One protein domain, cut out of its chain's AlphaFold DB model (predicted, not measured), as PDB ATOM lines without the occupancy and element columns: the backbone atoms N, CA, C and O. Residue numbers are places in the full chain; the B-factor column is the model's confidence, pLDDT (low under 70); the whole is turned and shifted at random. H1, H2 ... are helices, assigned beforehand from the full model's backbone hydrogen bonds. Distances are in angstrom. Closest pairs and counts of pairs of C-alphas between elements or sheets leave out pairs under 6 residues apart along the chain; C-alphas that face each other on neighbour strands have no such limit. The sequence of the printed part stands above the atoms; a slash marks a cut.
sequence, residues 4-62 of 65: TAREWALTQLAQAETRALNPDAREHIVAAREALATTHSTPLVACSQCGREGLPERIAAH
ATOM      1  N   THR A   4     165.631 171.233 149.407       86.44
ATOM      2  CA  THR A   4     165.193 170.030 148.684       86.44
ATOM      3  C   THR A   4     163.732 169.648 148.948       86.44
ATOM      4  O   THR A   4     163.025 169.227 148.034       86.44
ATOM      5  N   ALA A   5     163.235 169.798 150.183       89.56
ATOM      6  CA  ALA A   5     161.838 169.479 150.495       89.56
ATOM      7  C   ALA A   5     160.869 170.467 149.828       89.56
ATOM      8  O   ALA A   5     159.788 170.078 149.380       89.56
ATOM      9  N   ARG A   6     161.262 171.742 149.735       90.81
ATOM     10  CA  ARG A   6     160.480 172.778 149.053       90.81
ATOM     11  C   ARG A   6     160.437 172.543 147.546       90.81
ATOM     12  O   ARG A   6     159.357 172.571 146.963       90.81
ATOM     13  N   GLU A   7     161.581 172.279 146.926       93.69
ATOM     14  CA  GLU A   7     161.679 171.981 145.489       93.69
ATOM     15  C   GLU A   7     160.867 170.742 145.100       93.69
ATOM     16  O   GLU A   7     160.138 170.745 144.100       93.69
ATOM     17  N   TRP A   8     160.934 169.694 145.926       95.88
ATOM     18  CA  TRP A   8     160.135 168.495 145.727       95.88
ATOM     19  C   TRP A   8     158.634 168.805 145.783       95.88
ATOM     20  O   TRP A   8     157.897 168.415 144.877       95.88
ATOM     21  N   ALA A   9     158.180 169.570 146.781       96.00
ATOM     22  CA  ALA A   9     156.778 169.966 146.902       96.00
ATOM     23  C   ALA A   9     156.298 170.812 145.707       96.00
ATOM     24  O   ALA A   9     155.225 170.549 145.164       96.00
ATOM     25  N   LEU A  10     157.102 171.772 145.238       96.38
ATOM     26  CA  LEU A  10     156.790 172.567 144.042       96.38
ATOM     27  C   LEU A  10     156.639 171.685 142.794       96.38
ATOM     28  O   LEU A  10     155.702 171.869 142.015       96.38
ATOM     29  N   THR A  11     157.513 170.687 142.638       97.69
ATOM     30  CA  THR A  11     157.434 169.709 141.544       97.69
ATOM     31  C   THR A  11     156.145 168.886 141.617       97.69
ATOM     32  O   THR A  11     155.459 168.727 140.608       97.69
ATOM     33  N   GLN A  12     155.780 168.387 142.804       98.25
ATOM     34  CA  GLN A  12     154.536 167.632 142.995       98.25
ATOM     35  C   GLN A  12     153.297 168.481 142.684       98.25
ATOM     36  O   GLN A  12     152.387 168.004 142.008       98.25
ATOM     37  N   LEU A  13     153.273 169.747 143.111       98.19
ATOM     38  CA  LEU A  13     152.160 170.661 142.840       98.19
ATOM     39  C   LEU A  13     152.013 170.962 141.343       98.19
ATOM     40  O   LEU A  13     150.902 170.910 140.823       98.19
ATOM     41  N   ALA A  14     153.118 171.187 140.625       97.94
ATOM     42  CA  ALA A  14     153.081 171.365 139.172       97.94
ATOM     43  C   ALA A  14     152.515 170.126 138.455       97.94
ATOM     44  O   ALA A  14     151.711 170.238 137.531       97.94
ATOM     45  N   GLN A  15     152.877 168.922 138.905       98.50
ATOM     46  CA  GLN A  15     152.293 167.695 138.366       98.50
ATOM     47  C   GLN A  15     150.800 167.567 138.698       98.50
ATOM     48  O   GLN A  15     150.011 167.212 137.821       98.50
ATOM     49  N   ALA A  16     150.399 167.856 139.939       98.31
ATOM     50  CA  ALA A  16     149.007 167.790 140.373       98.31
ATOM     51  C   ALA A  16     148.113 168.745 139.566       98.31
ATOM     52  O   ALA A  16     147.044 168.340 139.118       98.31
ATOM     53  N   GLU A  17     148.585 169.964 139.288       98.00
ATOM     54  CA  GLU A  17     147.889 170.948 138.453       98.00
ATOM     55  C   GLU A  17     147.555 170.372 137.069       98.00
ATOM     56  O   GLU A  17     146.404 170.416 136.632       98.00
ATOM     57  N   THR A  18     148.531 169.761 136.389       97.56
ATOM     58  CA  THR A  18     148.314 169.177 135.050       97.56
ATOM     59  C   THR A  18     147.357 167.982 135.057       97.56
ATOM     60  O   THR A  18     146.690 167.727 134.059       97.56
ATOM     61  N   ARG A  19     147.243 167.272 136.186       98.12
ATOM     62  CA  ARG A  19     146.433 166.049 136.321       98.12
ATOM     63  C   ARG A  19     145.046 166.282 136.924       98.12
ATOM     64  O   ARG A  19     144.191 165.409 136.811       98.12
ATOM     65  N   ALA A  20     144.805 167.425 137.564       97.88
ATOM     66  CA  ALA A  20     143.531 167.723 138.209       97.88
ATOM     67  C   ALA A  20     142.381 167.797 137.187       97.88
ATOM     68  O   ALA A  20     142.438 168.546 136.216       97.88
ATOM     69  N   LEU A  21     141.315 167.026 137.390       97.38
ATOM     70  CA  LEU A  21     140.126 167.084 136.524       97.38
ATOM     71  C   LEU A  21     139.067 168.057 137.054       97.38
ATOM     72  O   LEU A  21     138.281 168.592 136.279       97.38
ATOM     73  N   ASN A  22     139.064 168.299 138.365       98.25
ATOM     74  CA  ASN A  22     138.183 169.263 139.009       98.25
ATOM     75  C   ASN A  22     138.787 170.688 138.887       98.25
ATOM     76  O   ASN A  22     139.946 170.870 139.280       98.25
ATOM     77  N   PRO A  23     138.043 171.679 138.351       97.44
ATOM     78  CA  PRO A  23     138.515 173.059 138.205       97.44
ATOM     79  C   PRO A  23     138.896 173.733 139.527       97.44
ATOM     80  O   PRO A  23     139.990 174.285 139.617       97.44
ATOM     81  N   ASP A  24     138.064 173.611 140.560       98.06
ATOM     82  CA  ASP A  24     138.311 174.193 141.886       98.06
ATOM     83  C   ASP A  24     139.577 173.591 142.511       98.06
ATOM     84  O   ASP A  24     140.426 174.288 143.064       98.06
ATOM     85  N   ALA A  25     139.768 172.275 142.358       97.75
ATOM     86  CA  ALA A  25     140.986 171.612 142.811       97.75
ATOM     87  C   ALA A  25     142.224 172.154 142.081       97.75
ATOM     88  O   ALA A  25     143.256 172.372 142.713       97.75
ATOM     89  N   ARG A  26     142.133 172.394 140.766       98.38
ATOM     90  CA  ARG A  26     143.228 172.993 139.990       98.38
ATOM     91  C   ARG A  26     143.541 174.408 140.476       98.38
ATOM     92  O   ARG A  26     144.715 174.709 140.665       98.38
ATOM     93  N   GLU A  27     142.529 175.234 140.723       98.38
ATOM     94  CA  GLU A  27     142.702 176.588 141.261       98.38
ATOM     95  C   GLU A  27     143.405 176.565 142.625       98.38
ATOM     96  O   GLU A  27     144.410 177.249 142.825       98.38
ATOM     97  N   HIS A  28     142.964 175.696 143.538       98.38
ATOM     98  CA  HIS A  28     143.611 175.534 144.838       98.38
ATOM     99  C   HIS A  28     145.062 175.040 144.732       98.38
ATOM    100  O   HIS A  28     145.920 175.499 145.487       98.38
ATOM    101  N   ILE A  29     145.367 174.135 143.796       98.50
ATOM    102  CA  ILE A  29     146.739 173.659 143.563       98.50
ATOM    103  C   ILE A  29     147.630 174.794 143.044       98.50
ATOM    104  O   ILE A  29     148.766 174.930 143.507       98.50
ATOM    105  N   VAL A  30     147.126 175.613 142.115       98.25
ATOM    106  CA  VAL A  30     147.849 176.786 141.602       98.25
ATOM    107  C   VAL A  30     148.146 177.756 142.742       98.25
ATOM    108  O   VAL A  30     149.314 178.077 142.965       98.25
ATOM    109  N   ALA A  31     147.129 178.127 143.524       97.81
ATOM    110  CA  ALA A  31     147.282 179.031 144.661       97.81
ATOM    111  C   ALA A  31     148.295 178.503 145.694       97.81
ATOM    112  O   ALA A  31     149.150 179.248 146.174       97.81
ATOM    113  N   ALA A  32     148.261 177.201 146.002       97.25
ATOM    114  CA  ALA A  32     149.216 176.580 146.919       97.25
ATOM    115  C   ALA A  32     150.656 176.612 146.380       97.25
ATOM    116  O   ALA A  32     151.597 176.866 147.136       97.25
ATOM    117  N   ARG A  33     150.846 176.371 145.075       97.00
ATOM    118  CA  ARG A  33     152.167 176.413 144.435       97.00
ATOM    119  C   ARG A  33     152.749 177.819 144.446       97.00
ATOM    120  O   ARG A  33     153.923 177.972 144.773       97.00
ATOM    121  N   GLU A  34     151.942 178.821 144.114       96.06
ATOM    122  CA  GLU A  34     152.351 180.227 144.143       96.06
ATOM    123  C   GLU A  34     152.715 180.664 145.560       96.06
ATOM    124  O   GLU A  34     153.823 181.154 145.775       96.06
ATOM    125  N   ALA A  35     151.850 180.382 146.539       94.44
ATOM    126  CA  ALA A  35     152.117 180.689 147.938       94.44
ATOM    127  C   ALA A  35     153.426 180.049 148.418       94.44
ATOM    128  O   ALA A  35     154.244 180.708 149.059       94.44
ATOM    129  N   LEU A  36     153.676 178.780 148.079       93.38
ATOM    130  CA  LEU A  36     154.925 178.114 148.442       93.38
ATOM    131  C   LEU A  36     156.137 178.728 147.730       93.38
ATOM    132  O   LEU A  36     157.184 178.864 148.362       93.38
ATOM    133  N   ALA A  37     156.004 179.112 146.455       90.44
ATOM    134  CA  ALA A  37     157.058 179.725 145.646       90.44
ATOM    135  C   ALA A  37     157.448 181.132 146.127       90.44
ATOM    136  O   ALA A  37     158.619 181.503 146.013       90.44
ATOM    137  N   THR A  38     156.516 181.882 146.715       88.81
ATOM    138  CA  THR A  38     156.766 183.219 147.278       88.81
ATOM    139  C   THR A  38     157.068 183.201 148.775       88.81
ATOM    140  O   THR A  38     157.625 184.161 149.302       88.81
ATOM    141  N   THR A  39     156.722 182.123 149.483       83.75
ATOM    142  CA  THR A  39     157.043 181.988 150.906       83.75
ATOM    143  C   THR A  39     158.537 181.738 151.077       83.75
ATOM    144  O   THR A  39     159.067 180.692 150.680       83.75
ATOM    145  N   HIS A  40     159.207 182.695 151.710       75.19
ATOM    146  CA  HIS A  40     160.539 182.519 152.269       75.19
ATOM    147  C   HIS A  40     160.416 181.910 153.666       75.19
ATOM    148  O   HIS A  40     159.481 182.215 154.405       75.19
ATOM    149  N   SER A  41     161.353 181.037 154.042       74.25
ATOM    150  CA  SER A  41     161.409 180.551 155.420       74.25
ATOM    151  C   SER A  41     161.731 181.743 156.313       74.25
ATOM    152  O   SER A  41     162.848 182.255 156.252       74.25
ATOM    153  N   THR A  42     160.771 182.191 157.122       80.19
ATOM    154  CA  THR A  42     161.040 183.203 158.144       80.19
ATOM    155  C   THR A  42     162.163 182.672 159.033       80.19
ATOM    156  O   THR A  42     162.031 181.560 159.562       80.19
ATOM    157  N   PRO A  43     163.291 183.391 159.156       82.12
ATOM    158  CA  PRO A  43     164.383 182.942 160.000       82.12
ATOM    159  C   PRO A  43     163.892 182.873 161.444       82.12
ATOM    160  O   PRO A  43     163.189 183.766 161.921       82.12
ATOM    161  N   LEU A  44     164.253 181.791 162.129       90.12
ATOM    162  CA  LEU A  44     164.040 181.714 163.564       90.12
ATOM    163  C   LEU A  44     164.982 182.710 164.237       90.12
ATOM    164  O   LEU A  44     166.139 182.854 163.840       90.12
ATOM    165  N   VAL A  45     164.474 183.403 165.247       91.88
ATOM    166  CA  VAL A  45     165.247 184.320 166.081       91.88
ATOM    167  C   VAL A  45     165.349 183.741 167.484       91.88
ATOM    168  O   VAL A  45     164.410 183.109 167.970       91.88
ATOM    169  N   ALA A  46     166.492 183.944 168.133       94.19
ATOM    170  CA  ALA A  46     166.682 183.576 169.528       94.19
ATOM    171  C   ALA A  46     166.160 184.690 170.446       94.19
ATOM    172  O   ALA A  46     166.412 185.874 170.216       94.19
ATOM    173  N   CYS A  47     165.455 184.319 171.514       94.38
ATOM    174  CA  CYS A  47     165.115 185.245 172.586       94.38
ATOM    175  C   CYS A  47     166.385 185.724 173.304       94.38
ATOM    176  O   CYS A  47     167.180 184.908 173.765       94.38
ATOM    177  N   SER A  48     166.532 187.037 173.496       90.12
ATOM    178  CA  SER A  48     167.681 187.616 174.206       90.12
ATOM    179  C   SER A  48     167.712 187.323 175.712       90.12
ATOM    180  O   SER A  48     168.738 187.555 176.340       90.12
ATOM    181  N   GLN A  49     166.601 186.866 176.299       91.94
ATOM    182  CA  GLN A  49     166.475 186.591 177.737       91.94
ATOM    183  C   GLN A  49     166.695 185.107 178.062       91.94
ATOM    184  O   GLN A  49     167.509 184.786 178.920       91.94
ATOM    185  N   CYS A  50     165.996 184.195 177.375       94.44
ATOM    186  CA  CYS A  50     166.053 182.755 177.668       94.44
ATOM    187  C   CYS A  50     166.775 181.912 176.599       94.44
ATOM    188  O   CYS A  50     166.941 180.708 176.776       94.44
ATOM    189  N   GLY A  51     167.168 182.504 175.465       92.00
ATOM    190  CA  GLY A  51     167.845 181.800 174.368       92.00
ATOM    191  C   GLY A  51     166.948 180.900 173.509       92.00
ATOM    192  O   GLY A  51     167.444 180.260 172.587       92.00
ATOM    193  N   ARG A  52     165.633 180.835 173.768       92.56
ATOM    194  CA  ARG A  52     164.700 180.017 172.977       92.56
ATOM    195  C   ARG A  52     164.604 180.531 171.539       92.56
ATOM    196  O   ARG A  52     164.366 181.716 171.333       92.56
ATOM    197  N   GLU A  53     164.734 179.635 170.562       92.75
ATOM    198  CA  GLU A  53     164.565 179.950 169.140       92.75
ATOM    199  C   GLU A  53     163.110 179.780 168.689       92.75
ATOM    200  O   GLU A  53     162.428 178.817 169.052       92.75
ATOM    201  N   GLY A  54     162.617 180.715 167.880       89.62
ATOM    202  CA  GLY A  54     161.246 180.695 167.385       89.62
ATOM    203  C   GLY A  54     160.993 181.720 166.288       89.62
ATOM    204  O   GLY A  54     161.870 182.504 165.935       89.62
ATOM    205  N   LEU A  55     159.779 181.714 165.738       90.19
ATOM    206  CA  LEU A  55     159.358 182.761 164.805       90.19
ATOM    207  C   LEU A  55     159.360 184.124 165.520       90.19
ATOM    208  O   LEU A  55     158.979 184.162 166.696       90.19
ATOM    209  N   PRO A  56     159.739 185.224 164.847       89.31
ATOM    210  CA  PRO A  56     159.802 186.553 165.453       89.31
ATOM    211  C   PRO A  56     158.538 186.938 166.227       89.31
ATOM    212  O   PRO A  56     158.628 187.366 167.373       89.31
ATOM    213  N   GLU A  57     157.358 186.701 165.661       89.69
ATOM    214  CA  GLU A  57     156.063 186.988 166.281       89.69
ATOM    215  C   GLU A  57     155.792 186.139 167.531       89.69
ATOM    216  O   GLU A  57     155.181 186.607 168.490       89.69
ATOM    217  N   ARG A  58     156.298 184.900 167.565       91.06
ATOM    218  CA  ARG A  58     156.179 184.016 168.733       91.06
ATOM    219  C   ARG A  58     157.171 184.402 169.818       91.06
ATOM    220  O   ARG A  58     156.822 184.353 170.991       91.06
ATOM    221  N   ILE A  59     158.385 184.795 169.440       93.69
ATOM    222  CA  ILE A  59     159.390 185.293 170.380       93.69
ATOM    223  C   ILE A  59     158.971 186.647 170.957       93.69
ATOM    224  O   ILE A  59     159.170 186.877 172.144       93.69
ATOM    225  N   ALA A  60     158.320 187.509 170.177       89.75
ATOM    226  CA  ALA A  60     157.800 188.783 170.668       89.75
ATOM    227  C   ALA A  60     156.696 188.616 171.729       89.75
ATOM    228  O   ALA A  60     156.602 189.434 172.638       89.75
ATOM    229  N   ALA A  61     155.873 187.570 171.617       91.81
ATOM    230  CA  ALA A  61     154.728 187.343 172.499       91.81
ATOM    231  C   ALA A  61     154.980 186.339 173.639       91.81
ATOM    232  O   ALA A  61     154.109 186.171 174.490       91.81
ATOM    233  N   HIS A  62     156.112 185.626 173.654       89.69
ATOM    234  CA  HIS A  62     156.361 184.631 174.699       89.69
ATOM    235  C   HIS A  62     156.872 185.266 175.997       89.69
ATOM    236  O   HIS A  62     157.682 186.192 175.993       89.69
TER     237      HIS A  62
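This is residues 4 to 62 of the 65 residues of an uncharacterized protein of Halobellus sp. Atlit-38R (UniProt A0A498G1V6). Two helices of equal length, H1 and H2, fold back on each other side by side as a helical hairpin, and from the far end of H2 a long strand-like tether leads out to a small separate head. The head is the loop of residues 45 to 54, with its short antiparallel pairing of residues 45 to 46 with 53 to 54, together with the short helix H3. The printed part has 59 residues with three named helices, in the order H1, H2, H3, and no named strand; the class is all helix. The whole is extended, with a radius of gyration of the C-alphas of 16.9 A, and its C-alphas span 52 by 23 by 13 A, a rod.

H1, residues 4 to 19, and H2, residues 23 to 38, touch, with 15 pairs of C-alphas within 8 A. Their closest C-alphas are those of Glu 17 and Arg 26, 5.3 A apart. They run opposite ways at a shallow tilt of 23 degrees, with their centres 10.3 A apart, and form a helical hairpin over a tight link of 3 residues. H3, residues 56 to 61, is apart from both H1 and H2. In H1, H2 and H3 every O i to N i+4 pair is within hydrogen-bond range.

H1 begins at C-alpha 4, at (165.193, 170.030, 148.684), and measures 22.8 A from first to last C-alpha. H2 also measures 22.8 A and ends at C-alpha 38, at (156.766, 183.219, 147.278). H3 measures 8.7 A and ends at C-alpha 61, at (154.728, 187.343, 172.499).

The two C-alphas farthest apart are those of Leu 21 and Gln 49, 52.7 A. The link from H2 to H3, residues 39 to 55, is long, with 17 residues. The printed part has no cut. The mean pLDDT of the printed part is 93.2, and no printed residue is under 70.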